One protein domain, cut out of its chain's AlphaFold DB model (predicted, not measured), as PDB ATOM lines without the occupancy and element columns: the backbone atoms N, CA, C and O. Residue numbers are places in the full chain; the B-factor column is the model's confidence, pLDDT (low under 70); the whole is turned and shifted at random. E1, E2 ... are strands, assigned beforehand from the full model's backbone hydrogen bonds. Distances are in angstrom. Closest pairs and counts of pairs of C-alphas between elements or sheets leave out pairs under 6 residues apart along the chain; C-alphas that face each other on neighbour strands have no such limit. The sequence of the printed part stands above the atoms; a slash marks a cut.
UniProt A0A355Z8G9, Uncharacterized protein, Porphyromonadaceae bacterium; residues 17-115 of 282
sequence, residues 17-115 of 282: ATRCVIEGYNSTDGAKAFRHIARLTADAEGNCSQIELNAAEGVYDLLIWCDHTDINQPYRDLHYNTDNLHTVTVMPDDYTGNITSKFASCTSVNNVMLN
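What this domain is: This is residues 17 to 115 of the 282 residues of an uncharacterized protein of Porphyromonadaceae bacterium (UniProt A0A355Z8G9). One twisted antiparallel sheet, E2 - E1 - E3 - E5, makes a wall, with a long loop, residues 41 to 57, reaching out from one face and residues 80 to 90, including short E4, over the other. The printed part has 99 residues, no named helix and five strands, E1 to E5 in order. The class is all strand, with 45 residues, under half, in named elements. It is compact, radius of gyration of the C-alphas 14.5 A, spanning 41 by 35 by 20 A.

How they stand to each other: Inner strands E1, residues 17 to 26, and E3, residues 58 to 70, are antiparallel at 159 degrees; N 21 and O 65, 2.7 A apart, are within hydrogen-bond range. Edge strand E2, residues 32 to 40, forms a hairpin with E1 (N 20 to O 38, 2.8 A). Edge strand E5, residues 105 to 114, is antiparallel to E3 (N 62 to O 109, 2.8 A). E4, residues 88 to 90, is apart from these four.

Where its parts are: E1, 29.8 A, begins at C-alpha 17 (91.666, 155.692, 130.004). E3, 34.1 A, bends by 60 degrees at residue 67. E5 ends at C-alpha 114 (119.643, 150.723, 135.755).

The domain as a whole: The printed part has no cut. Links E2 to E3, E3 to E4 and E4 to E5 are long. Residues 41 to 49 and 92 have pLDDT under 70.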
ATOM      1  N   ALA A  17      90.463 155.435 129.224       88.62
ATOM      2  CA  ALA A  17      91.666 155.692 130.004       88.62
ATOM      3  C   ALA A  17      92.870 155.822 129.068       88.62
ATOM      4  O   ALA A  17      92.907 155.192 128.013       88.62
ATOM      5  N   THR A  18      93.870 156.599 129.474       88.62
ATOM      6  CA  THR A  18      95.169 156.626 128.799       88.62
ATOM      7  C   THR A  18      96.089 155.593 129.437       88.62
ATOM      8  O   THR A  18      96.142 155.466 130.666       88.62
ATOM      9  N   ARG A  19      96.833 154.855 128.618       92.31
ATOM     10  CA  ARG A  19      97.855 153.902 129.068       92.31
ATOM     11  C   ARG A  19      99.172 154.153 128.343       92.31
ATOM     12  O   ARG A  19      99.182 154.770 127.283       92.31
ATOM     13  N   CYS A  20     100.258 153.630 128.899       93.75
ATOM     14  CA  CYS A  20     101.534 153.482 128.218       93.75
ATOM     15  C   CYS A  20     101.995 152.025 128.258       93.75
ATOM     16  O   CYS A  20     101.979 151.377 129.306       93.75
ATOM     17  N   VAL A  21     102.442 151.539 127.109       96.56
ATOM     18  CA  VAL A  21     103.145 150.281 126.897       96.56
ATOM     19  C   VAL A  21     104.626 150.608 126.749       96.56
ATOM     20  O   VAL A  21     105.007 151.446 125.934       96.56
ATOM     21  N   ILE A  22     105.459 149.958 127.552       96.56
ATOM     22  CA  ILE A  22     106.904 150.167 127.589       96.56
ATOM     23  C   ILE A  22     107.588 148.828 127.364       96.56
ATOM     24  O   ILE A  22     107.301 147.851 128.058       96.56
ATOM     25  N   GLU A  23     108.515 148.782 126.420       98.12
ATOM     26  CA  GLU A  23     109.375 147.627 126.181       98.12
ATOM     27  C   GLU A  23     110.829 148.027 126.388       98.12
ATOM     28  O   GLU A  23     111.280 149.021 125.824       98.12
ATOM     29  N   GLY A  24     111.556 147.260 127.198       97.31
ATOM     30  CA  GLY A  24     112.988 147.448 127.404       97.31
ATOM     31  C   GLY A  24     113.782 146.376 126.680       97.31
ATOM     32  O   GLY A  24     113.509 145.185 126.847       97.31
ATOM     33  N   TYR A  25     114.774 146.793 125.904       97.94
ATOM     34  CA  TYR A  25     115.679 145.927 125.150       97.94
ATOM     35  C   TYR A  25     117.099 146.119 125.667       97.94
ATOM     36  O   TYR A  25     117.511 147.250 125.889       97.94
ATOM     37  N   ASN A  26     117.859 145.045 125.888       96.69
ATOM     38  CA  ASN A  26     119.258 145.184 126.297       96.69
ATOM     39  C   ASN A  26     120.050 145.882 125.180       96.69
ATOM     40  O   ASN A  26     120.132 145.354 124.071       96.69
ATOM     41  N   SER A  27     120.710 147.005 125.473       94.56
ATOM     42  CA  SER A  27     121.436 147.785 124.452       94.56
ATOM     43  C   SER A  27     122.642 147.037 123.854       94.56
ATOM     44  O   SER A  27     123.213 147.473 122.859       94.56
ATOM     45  N   THR A  28     123.071 145.916 124.453       91.38
ATOM     46  CA  THR A  28     124.223 145.125 123.975       91.38
ATOM     47  C   THR A  28     123.851 144.112 122.893       91.38
ATOM     48  O   THR A  28     124.585 143.968 121.919       91.38
ATOM     49  N   ASP A  29     122.745 143.384 123.068       93.94
ATOM     50  CA  ASP A  29     122.344 142.284 122.177       93.94
ATOM     51  C   ASP A  29     120.985 142.506 121.493       93.94
ATOM     52  O   ASP A  29     120.596 141.718 120.631       93.94
ATOM     53  N   GLY A  30     120.271 143.584 121.841       94.69
ATOM     54  CA  GLY A  30     118.957 143.919 121.298       94.69
ATOM     55  C   GLY A  30     117.841 142.971 121.743       94.69
ATOM     56  O   GLY A  30     116.750 143.012 121.176       94.69
ATOM     57  N   ALA A  31     118.073 142.099 122.730       96.25
ATOM     58  CA  ALA A  31     117.049 141.190 123.223       96.25
ATOM     59  C   ALA A  31     116.029 141.939 124.089       96.25
ATOM     60  O   ALA A  31     116.402 142.689 124.997       96.25
ATOM     61  N   LYS A  32     114.732 141.697 123.852       96.75
ATOM     62  CA  LYS A  32     113.650 142.205 124.710       96.75
ATOM     63  C   LYS A  32     113.822 141.633 126.120       96.75
ATOM     64  O   LYS A  32     113.701 140.426 126.319       96.75
ATOM     65  N   ALA A  33     114.095 142.504 127.082       95.94
ATOM     66  CA  ALA A  33     114.310 142.154 128.479       95.94
ATOM     67  C   ALA A  33     113.010 142.192 129.288       95.94
ATOM     68  O   ALA A  33     112.786 141.331 130.138       95.94
ATOM     69  N   PHE A  34     112.144 143.175 129.025       95.69
ATOM     70  CA  PHE A  34     110.877 143.320 129.738       95.69
ATOM     71  C   PHE A  34     109.814 144.048 128.913       95.69
ATOM     72  O   PHE A  34     110.108 144.758 127.951       95.69
ATOM     73  N   ARG A  35     108.562 143.885 129.348       96.12
ATOM     74  CA  ARG A  35     107.393 144.638 128.894       96.12
ATOM     75  C   ARG A  35     106.597 145.084 130.115       96.12
ATOM     76  O   ARG A  35     106.351 144.281 131.013       96.12
ATOM     77  N   HIS A  36     106.185 146.342 130.133       94.56
ATOM     78  CA  HIS A  36     105.375 146.933 131.189       94.56
ATOM     79  C   HIS A  36     104.197 147.692 130.578       94.56
ATOM     80  O   HIS A  36     104.344 148.328 129.538       94.56
ATOM     81  N   ILE A  37     103.029 147.621 131.213       93.75
ATOM     82  CA  ILE A  37     101.851 148.396 130.814       93.75
ATOM     83  C   ILE A  37     101.364 149.142 132.050       93.75
ATOM     84  O   ILE A  37     101.046 148.516 133.060       93.75
ATOM     85  N   ALA A  38     101.303 150.464 131.957       90.19
ATOM     86  CA  ALA A  38     100.867 151.341 133.034       90.19
ATOM     87  C   ALA A  38      99.696 152.203 132.571       90.19
ATOM     88  O   ALA A  38      99.668 152.678 131.437       90.19
ATOM     89  N   ARG A  39      98.736 152.448 133.461       87.88
ATOM     90  CA  ARG A  39      97.718 153.476 133.240       87.88
ATOM     91  C   ARG A  39      98.320 154.837 133.575       87.88
ATOM     92  O   ARG A  39      98.927 154.982 134.633       87.88
ATOM     93  N   LEU A  40      98.104 155.829 132.718       80.44
ATOM     94  CA  LEU A  40      98.416 157.211 133.056       80.44
ATOM     95  C   LEU A  40      97.262 157.799 133.856       80.44
ATOM     96  O   LEU A  40      96.117 157.855 133.404       80.44
ATOM     97  N   THR A  41      97.574 158.226 135.069       69.69
ATOM     98  CA  THR A  41      96.723 159.111 135.852       69.69
ATOM     99  C   THR A  41      97.400 160.465 135.863       69.69
ATOM    100  O   THR A  41      98.532 160.574 136.339       69.69
ATOM    101  N   ALA A  42      96.733 161.481 135.318       60.84
ATOM    102  CA  ALA A  42      97.142 162.854 135.568       60.84
ATOM    103  C   ALA A  42      97.165 163.070 137.088       60.84
ATOM    104  O   ALA A  42      96.263 162.594 137.790       60.84
ATOM    105  N   ASP A  43      98.204 163.722 137.599       59.16
ATOM    106  CA  ASP A  43      98.199 164.141 138.993       59.16
ATOM    107  C   ASP A  43      97.127 165.228 139.227       59.16
ATOM    108  O   ASP A  43      96.426 165.666 138.308       59.16
ATOM    109  N   ALA A  44      96.965 165.658 140.480       50.19
ATOM    110  CA  ALA A  44      95.974 166.671 140.854       50.19
ATOM    111  C   ALA A  44      96.176 168.030 140.147       50.19
ATOM    112  O   ALA A  44      95.270 168.867 140.165       50.19
ATOM    113  N   GLU A  45      97.342 168.244 139.535       56.12
ATOM    114  CA  GLU A  45      97.773 169.471 138.863       56.12
ATOM    115  C   GLU A  45      97.782 169.316 137.331       56.12
ATOM    116  O   GLU A  45      98.102 170.264 136.611       56.12
ATOM    117  N   GLY A  46      97.374 168.146 136.823       50.91
ATOM    118  CA  GLY A  46      97.242 167.858 135.400       50.91
ATOM    119  C   GLY A  46      98.557 167.526 134.692       50.91
ATOM    120  O   GLY A  46      98.558 167.457 133.463       50.91
ATOM    121  N   ASN A  47      99.660 167.318 135.419       55.47
ATOM    122  CA  ASN A  47     100.989 167.130 134.837       55.47
ATOM    123  C   ASN A  47     101.591 165.756 135.186       55.47
ATOM    124  O   ASN A  47     101.340 165.182 136.229       55.47
ATOM    125  N   CYS A  48     102.361 165.215 134.241       55.59
ATOM    126  CA  CYS A  48     103.263 164.060 134.336       55.59
ATOM    127  C   CYS A  48     102.831 162.841 135.193       55.59
ATOM    128  O   CYS A  48     102.994 162.800 136.409       55.59
ATOM    129  N   SER A  49     102.420 161.752 134.535       66.69
ATOM    130  CA  SER A  49     102.355 160.435 135.177       66.69
ATOM    131  C   SER A  49     103.761 159.834 135.277       66.69
ATOM    132  O   SER A  49     104.317 159.385 134.276       66.69
ATOM    133  N   GLN A  50     104.342 159.796 136.478       79.00
ATOM    134  CA  GLN A  50     105.538 158.988 136.726       79.00
ATOM    135  C   GLN A  50     105.180 157.503 136.575       79.00
ATOM    136  O   GLN A  50     104.214 157.028 137.171       79.00
ATOM    137  N   ILE A  51     105.964 156.764 135.787       84.62
ATOM    138  CA  ILE A  51     105.817 155.314 135.629       84.62
ATOM    139  C   ILE A  51     107.014 154.645 136.293       84.62
ATOM    140  O   ILE A  51     108.159 154.883 135.912       84.62
ATOM    141  N   GLU A  52     106.752 153.803 137.287       86.81
ATOM    142  CA  GLU A  52     107.790 153.013 137.940       86.81
ATOM    143  C   GLU A  52     108.039 151.715 137.168       86.81
ATOM    144  O   GLU A  52     107.131 150.913 136.943       86.81
ATOM    145  N   LEU A  53     109.294 151.492 136.781       86.69
ATOM    146  CA  LEU A  53     109.735 150.287 136.088       86.69
ATOM    147  C   LEU A  53     110.643 149.472 137.007       86.69
ATOM    148  O   LEU A  53     111.587 150.000 137.588       86.69
ATOM    149  N   ASN A  54     110.382 148.168 137.093       85.50
ATOM    150  CA  ASN A  54     111.244 147.223 137.796       85.50
ATOM    151  C   ASN A  54     111.907 146.298 136.775       85.50
ATOM    152  O   ASN A  54     111.224 145.543 136.083       85.50
ATOM    153  N   ALA A  55     113.232 146.354 136.698       87.19
ATOM    154  CA  ALA A  55     114.046 145.515 135.826       87.19
ATOM    155  C   ALA A  55     115.387 145.193 136.501       87.19
ATOM    156  O   ALA A  55     115.743 145.786 137.522       87.19
ATOM    157  N   ALA A  56     116.111 144.217 135.953       90.69
ATOM    158  CA  ALA A  56     117.450 143.883 136.424       90.69
ATOM    159  C   ALA A  56     118.442 145.032 136.158       90.69
ATOM    160  O   ALA A  56     118.186 145.927 135.355       90.69
ATOM    161  N   GLU A  57     119.586 144.998 136.843       91.81
ATOM    162  CA  GLU A  57     120.704 145.891 136.535       91.81
ATOM    163  C   GLU A  57     121.203 145.644 135.106       91.81
ATOM    164  O   GLU A  57     121.383 144.497 134.690       91.81
ATOM    165  N   GLY A  58     121.410 146.725 134.356       93.31
ATOM    166  CA  GLY A  58     121.735 146.652 132.938       93.31
ATOM    167  C   GLY A  58     121.603 147.994 132.225       93.31
ATOM    168  O   GLY A  58     121.302 149.022 132.836       93.31
ATOM    169  N   VAL A  59     121.846 147.969 130.915       95.50
ATOM    170  CA  VAL A  59     121.702 149.125 130.023       95.50
ATOM    171  C   VAL A  59     120.656 148.791 128.972       95.50
ATOM    172  O   VAL A  59     120.778 147.762 128.300       95.50
ATOM    173  N   TYR A  60     119.635 149.636 128.868       96.19
ATOM    174  CA  TYR A  60     118.447 149.354 128.076       96.19
ATOM    175  C   TYR A  60     118.109 150.468 127.090       96.19
ATOM    176  O   TYR A  60     118.191 151.650 127.418       96.19
ATOM    177  N   ASP A  61     117.617 150.072 125.922       97.12
ATOM    178  CA  ASP A  61     116.872 150.938 125.021       97.12
ATOM    179  C   ASP A  61     115.379 150.713 125.277       97.12
ATOM    180  O   ASP A  61     114.877 149.586 125.220       97.12
ATOM    181  N   LEU A  62     114.675 151.785 125.628       97.38
ATOM    182  CA  LEU A  62     113.255 151.772 125.949       97.38
ATOM    183  C   LEU A  62     112.449 152.237 124.743       97.38
ATOM    184  O   LEU A  62     112.696 153.318 124.211       97.38
ATOM    185  N   LEU A  63     111.437 151.461 124.370       98.44
ATOM    186  CA  LEU A  63     110.382 151.879 123.452       98.44
ATOM    187  C   LEU A  63     109.133 152.186 124.268       98.44
ATOM    188  O   LEU A  63     108.725 151.373 125.095       98.44
ATOM    189  N   ILE A  64     108.536 153.352 124.038       97.19
ATOM    190  CA  ILE A  64     107.391 153.844 124.806       97.19
ATOM    191  C   ILE A  64     106.276 154.202 123.831       97.19
ATOM    192  O   ILE A  64     106.462 155.032 122.941       97.19
ATOM    193  N   TRP A  65     105.109 153.597 124.021       97.69
ATOM    194  CA  TRP A  65     103.884 153.855 123.270       97.69
ATOM    195  C   TRP A  65     102.762 154.207 124.232       97.69
ATOM    196  O   TRP A  65     102.525 153.456 125.169       97.69
ATOM    197  N   CYS A  66     102.048 155.300 124.001       94.81
ATOM    198  CA  CYS A  66     100.916 155.696 124.825       94.81
ATOM    199  C   CYS A  66      99.698 155.982 123.950       94.81
ATOM    200  O   CYS A  66      99.799 156.701 122.957       94.81
ATOM    201  N   ASP A  67      98.555 155.421 124.322       94.31
ATOM    202  CA  ASP A  67      97.289 155.496 123.592       94.31
ATOM    203  C   ASP A  67      96.092 155.435 124.554       94.31
ATOM    204  O   ASP A  67      96.248 155.424 125.783       94.31
ATOM    205  N   HIS A  68      94.880 155.431 123.996       92.06
ATOM    206  CA  HIS A  68      93.651 155.261 124.765       92.06
ATOM    207  C   HIS A  68      93.123 153.830 124.693       92.06
ATOM    208  O   HIS A  68      93.243 153.133 123.687       92.06
ATOM    209  N   THR A  69      92.454 153.439 125.769       91.69
ATOM    210  CA  THR A  69      91.799 152.146 125.967       91.69
ATOM    211  C   THR A  69      90.455 152.345 126.665       91.69
ATOM    212  O   THR A  69      90.196 153.411 127.224       91.69
ATOM    213  N   ASP A  70      89.604 151.321 126.675       90.44
ATOM    214  CA  ASP A  70      88.404 151.279 127.519       90.44
ATOM    215  C   ASP A  70      88.793 151.414 129.005       90.44
ATOM    216  O   ASP A  70      89.700 150.726 129.491       90.44
ATOM    217  N   ILE A  71      88.106 152.295 129.737       89.25
ATOM    218  CA  ILE A  71      88.351 152.560 131.163       89.25
ATOM    219  C   ILE A  71      88.168 151.321 132.050       89.25
ATOM    220  O   ILE A  71      88.832 151.203 133.085       89.25
ATOM    221  N   ASN A  72      87.295 150.396 131.645       90.31
ATOM    222  CA  ASN A  72      86.988 149.147 132.340       90.31
ATOM    223  C   ASN A  72      87.955 148.017 131.961       90.31
ATOM    224  O   ASN A  72      88.029 147.009 132.662       90.31
ATOM    225  N   GLN A  73      88.707 148.175 130.868       89.88
ATOM    226  CA  GLN A  73      89.742 147.240 130.421       89.88
ATOM    227  C   GLN A  73      91.058 147.990 130.135       89.88
ATOM    228  O   GLN A  73      91.579 147.899 129.027       89.88
ATOM    229  N   PRO A  74      91.649 148.705 131.116       83.94
ATOM    230  CA  PRO A  74      92.698 149.707 130.882       83.94
ATOM    231  C   PRO A  74      94.065 149.144 130.441       83.94
ATOM    232  O   PRO A  74      95.034 149.888 130.305       83.94
ATOM    233  N   TYR A  75      94.160 147.832 130.238       87.38
ATOM    234  CA  TYR A  75      95.368 147.145 129.782       87.38
ATOM    235  C   TYR A  75      95.174 146.436 128.439       87.38
ATOM    236  O   TYR A  75      96.121 145.840 127.932       87.38
ATOM    237  N   ARG A  76      93.971 146.489 127.854       90.25
ATOM    238  CA  ARG A  76      93.654 145.848 126.577       90.25
ATOM    239  C   ARG A  76      93.830 146.835 125.428       90.25
ATOM    240  O   ARG A  76      93.544 148.015 125.571       90.25
ATOM    241  N   ASP A  77      94.298 146.342 124.291       93.62
ATOM    242  CA  ASP A  77      94.356 147.132 123.064       93.62
ATOM    243  C   ASP A  77      92.946 147.518 122.588       93.62
ATOM    244  O   ASP A  77      92.022 146.702 122.651       93.62
ATOM    245  N   LEU A  78      92.798 148.762 122.119       92.25
ATOM    246  CA  LEU A  78      91.549 149.297 121.569       92.25
ATOM    247  C   LEU A  78      91.691 149.604 120.073       92.25
ATOM    248  O   LEU A  78      91.133 148.888 119.253       92.25
ATOM    249  N   HIS A  79      92.462 150.638 119.723       93.25
ATOM    250  CA  HIS A  79      92.647 151.077 118.326       93.25
ATOM    251  C   HIS A  79      93.930 150.558 117.680       93.25
ATOM    252  O   HIS A  79      94.028 150.495 116.454       93.25
ATOM    253  N   TYR A  80      94.914 150.202 118.503       95.25
ATOM    254  CA  TYR A  80      96.247 149.811 118.065       95.25
ATOM    255  C   TYR A  80      96.644 148.487 118.708       95.25
ATOM    256  O   TYR A  80      96.577 148.368 119.933       95.25
ATOM    257  N   ASN A  81      97.077 147.516 117.900       95.56
ATOM    258  CA  ASN A  81      97.753 146.330 118.411       95.56
ATOM    259  C   ASN A  81      99.161 146.737 118.850       95.56
ATOM    260  O   ASN A  81      99.949 147.251 118.050       95.56
ATOM    261  N   THR A  82      99.476 146.490 120.116       96.94
ATOM    262  CA  THR A  82     100.755 146.859 120.721       96.94
ATOM    263  C   THR A  82     101.603 145.655 121.114       96.94
ATOM    264  O   THR A  82     102.562 145.834 121.864       96.94
ATOM    265  N   ASP A  83     101.309 144.437 120.644       95.94
ATOM    266  CA  ASP A  83     102.026 143.195 120.997       95.94
ATOM    267  C   ASP A  83     103.544 143.295 120.762       95.94
ATOM    268  O   ASP A  83     104.345 142.660 121.457       95.94
ATOM    269  N   ASN A  84     103.957 144.136 119.810       97.06
ATOM    270  CA  ASN A  84     105.351 144.443 119.532       97.06
ATOM    271  C   ASN A  84     105.524 145.915 119.119       97.06
ATOM    272  O   ASN A  84     105.025 146.323 118.072       97.06
ATOM    273  N   LEU A  85     106.295 146.701 119.883       98.56
ATOM    274  CA  LEU A  85     106.477 148.133 119.598       98.56
ATOM    275  C   LEU A  85     107.368 148.427 118.378       98.56
ATOM    276  O   LEU A  85     107.434 149.565 117.916       98.56
ATOM    277  N   HIS A  86     108.003 147.414 117.789       98.12
ATOM    278  CA  HIS A  86     108.600 147.549 116.458       98.12
ATOM    279  C   HIS A  86     107.567 147.497 115.322       98.12
ATOM    280  O   HIS A  86     107.927 147.756 114.178       98.12
ATOM    281  N   THR A  87     106.312 147.136 115.598       97.69
ATOM    282  CA  THR A  87     105.255 146.968 114.593       97.69
ATOM    283  C   THR A  87     103.873 147.208 115.203       97.69
ATOM    284  O   THR A  87     103.023 146.323 115.229       97.69
ATOM    285  N   VAL A  88     103.644 148.413 115.721       98.06
ATOM    286  CA  VAL A  88     102.327 148.803 116.238       98.06
ATOM    287  C   VAL A  88     101.362 148.921 115.066       98.06
ATOM    288  O   VAL A  88     101.561 149.790 114.217       98.06
ATOM    289  N   THR A  89     100.330 148.079 115.007       95.88
ATOM    290  CA  THR A  89      99.384 148.074 113.881       95.88
ATOM    291  C   THR A  89      98.063 148.733 114.236       95.88
ATOM    292  O   THR A  89      97.620 148.674 115.379       95.88
ATOM    293  N   VAL A  90      97.381 149.314 113.250       92.94
ATOM    294  CA  VAL A  90      95.955 149.644 113.392       92.94
ATOM    295  C   VAL A  90      95.152 148.356 113.592       92.94
ATOM    296  O   VAL A  90      95.467 147.330 112.985       92.94
ATOM    297  N   MET A  91      94.129 148.393 114.444       86.38
ATOM    298  CA  MET A  91      93.160 147.301 114.559       86.38
ATOM    299  C   MET A  91      92.167 147.399 113.388       86.38
ATOM    300  O   MET A  91      91.504 148.429 113.256       86.38
ATOM    301  N   PRO A  92      92.098 146.394 112.493       68.50
ATOM    302  CA  PRO A  92      91.259 146.476 111.297       68.50
ATOM    303  C   PRO A  92      89.785 146.163 111.581       68.50
ATOM    304  O   PRO A  92      88.913 146.676 110.880       68.50
ATOM    305  N   ASP A  93      89.510 145.339 112.595       72.25
ATOM    306  CA  ASP A  93      88.151 145.018 113.022       72.25
ATOM    307  C   ASP A  93      87.525 146.289 113.618       72.25
ATOM    308  O   ASP A  93      88.049 146.848 114.579       72.25
ATOM    309  N   ASP A  94      86.436 146.767 113.012       71.62
ATOM    310  CA  ASP A  94      85.748 148.017 113.364       71.62
ATOM    311  C   ASP A  94      86.592 149.298 113.185       71.62
ATOM    312  O   ASP A  94      86.530 150.222 114.001       71.62
ATOM    313  N   TYR A  95      87.369 149.390 112.095       86.06
ATOM    314  CA  TYR A  95      88.129 150.603 111.771       86.06
ATOM    315  C   TYR A  95      87.232 151.854 111.762       86.06
ATOM    316  O   TYR A  95      86.311 151.995 110.955       86.06
ATOM    317  N   THR A  96      87.540 152.795 112.651       87.25
ATOM    318  CA  THR A  96      86.861 154.091 112.742       87.25
ATOM    319  C   THR A  96      87.786 155.199 112.258       87.25
ATOM    320  O   THR A  96      88.999 155.144 112.471       87.25
ATOM    321  N   GLY A  97      87.212 156.205 111.596       89.50
ATOM    322  CA  GLY A  97      87.937 157.396 111.158       89.50
ATOM    323  C   GLY A  97      88.310 158.317 112.328       89.50
ATOM    324  O   GLY A  97      88.833 157.894 113.356       89.50
ATOM    325  N   ASN A  98      88.038 159.614 112.200       87.44
ATOM    326  CA  ASN A  98      88.416 160.622 113.188       87.44
ATOM    327  C   ASN A  98      87.594 160.487 114.478       87.44
ATOM    328  O   ASN A  98      86.495 161.033 114.593       87.44
ATOM    329  N   ILE A  99      88.195 159.840 115.472       88.94
ATOM    330  CA  ILE A  99      87.770 159.854 116.867       88.94
ATOM    331  C   ILE A  99      88.964 160.207 117.751       88.94
ATOM    332  O   ILE A  99      90.094 159.783 117.532       88.94
ATOM    333  N   THR A 100      88.711 161.003 118.774       86.38
ATOM    334  CA  THR A 100      89.700 161.455 119.762       86.38
ATOM    335  C   THR A 100      90.377 160.304 120.511       86.38
ATOM    336  O   THR A 100      91.550 160.408 120.842       86.38
ATOM    337  N   SER A 101      89.710 159.167 120.735       89.25
ATOM    338  CA  SER A 101      90.360 158.011 121.370       89.25
ATOM    339  C   SER A 101      91.456 157.371 120.499       89.25
ATOM    340  O   SER A 101      92.262 156.610 121.024       89.25
ATOM    341  N   LYS A 102      91.586 157.723 119.210       92.56
ATOM    342  CA  LYS A 102      92.726 157.300 118.373       92.56
ATOM    343  C   LYS A 102      94.008 158.091 118.628       92.56
ATOM    344  O   LYS A 102      95.039 157.716 118.073       92.56
ATOM    345  N   PHE A 103      94.000 159.150 119.442       91.75
ATOM    346  CA  PHE A 103      95.248 159.835 119.780       91.75
ATOM    347  C   PHE A 103      96.244 158.858 120.409       91.75
ATOM    348  O   PHE A 103      95.913 158.127 121.347       91.75
ATOM    349  N   ALA A 104      97.464 158.894 119.885       94.38
ATOM    350  CA  ALA A 104      98.599 158.147 120.382       94.38
ATOM    351  C   ALA A 104      99.851 159.020 120.343       94.38
ATOM    352  O   ALA A 104      99.954 159.948 119.537       94.38
ATOM    353  N   SER A 105     100.812 158.687 121.194       94.19
ATOM    354  CA  SER A 105     102.114 159.335 121.266       94.19
ATOM    355  C   SER A 105     103.172 158.289 121.586       94.19
ATOM    356  O   SER A 105     102.916 157.348 122.332       94.19
ATOM    357  N   CYS A 106     104.373 158.433 121.041       96.19
ATOM    358  CA  CYS A 106     105.449 157.481 121.293       96.19
ATOM    359  C   CYS A 106     106.819 158.152 121.313       96.19
ATOM    360  O   CYS A 106     106.977 159.301 120.886       96.19
ATOM    361  N   THR A 107     107.801 157.439 121.857       95.81
ATOM    362  CA  THR A 107     109.210 157.835 121.845       95.81
ATOM    363  C   THR A 107     110.111 156.629 122.106       95.81
ATOM    364  O   THR A 107     109.641 155.553 122.484       95.81
ATOM    365  N   SER A 108     111.414 156.826 121.935       96.88
ATOM    366  CA  SER A 108     112.445 155.881 122.353       96.88
ATOM    367  C   SER A 108     113.480 156.585 123.221       96.88
ATOM    368  O   SER A 108     113.920 157.683 122.871       96.88
ATOM    369  N   VAL A 109     113.916 155.946 124.305       95.38
ATOM    370  CA  VAL A 109     114.987 156.446 125.178       95.38
ATOM    371  C   VAL A 109     116.100 155.408 125.205       95.38
ATOM    372  O   VAL A 109     115.888 154.291 125.661       95.38
ATOM    373  N   ASN A 110     117.277 155.761 124.696       95.19
ATOM    374  CA  ASN A 110     118.379 154.816 124.517       95.19
ATOM    375  C   ASN A 110     119.390 154.897 125.663       95.19
ATOM    376  O   ASN A 110     119.627 155.976 126.209       95.19
ATOM    377  N   ASN A 111     120.067 153.785 125.941       93.56
ATOM    378  CA  ASN A 111     121.129 153.668 126.946       93.56
ATOM    379  C   ASN A 111     120.708 154.028 128.388       93.56
ATOM    380  O   ASN A 111     121.508 154.572 129.156       93.56
ATOM    381  N   VAL A 112     119.478 153.698 128.781       93.50
ATOM    382  CA  VAL A 112     118.995 153.853 130.159       93.50
ATOM    383  C   VAL A 112     119.732 152.872 131.066       93.50
ATOM    384  O   VAL A 112     119.574 151.655 130.955       93.50
ATOM    385  N   MET A 113     120.556 153.399 131.973       91.44
ATOM    386  CA  MET A 113     121.359 152.599 132.900       91.44
ATOM    387  C   MET A 113     120.625 152.377 134.219       91.44
ATOM    388  O   MET A 113     120.493 153.297 135.026       91.44
ATOM    389  N   LEU A 114     120.235 151.133 134.484       88.25
ATOM    390  CA  LEU A 114     119.643 150.723 135.755       88.25
ATOM    391  C   LEU A 114     120.710 150.091 136.646       88.25
ATOM    392  O   LEU A 114     121.484 149.258 136.190       88.25
ATOM    393  N   ASN A 115     120.747 150.482 137.919       81.25
ATOM    394  CA  ASN A 115     121.699 149.991 138.916       81.25
ATOM    395  C   ASN A 115     120.949 149.688 140.219       81.25
ATOM    396  O   ASN A 115     120.159 150.509 140.677       81.25
TER     397      ASN A 115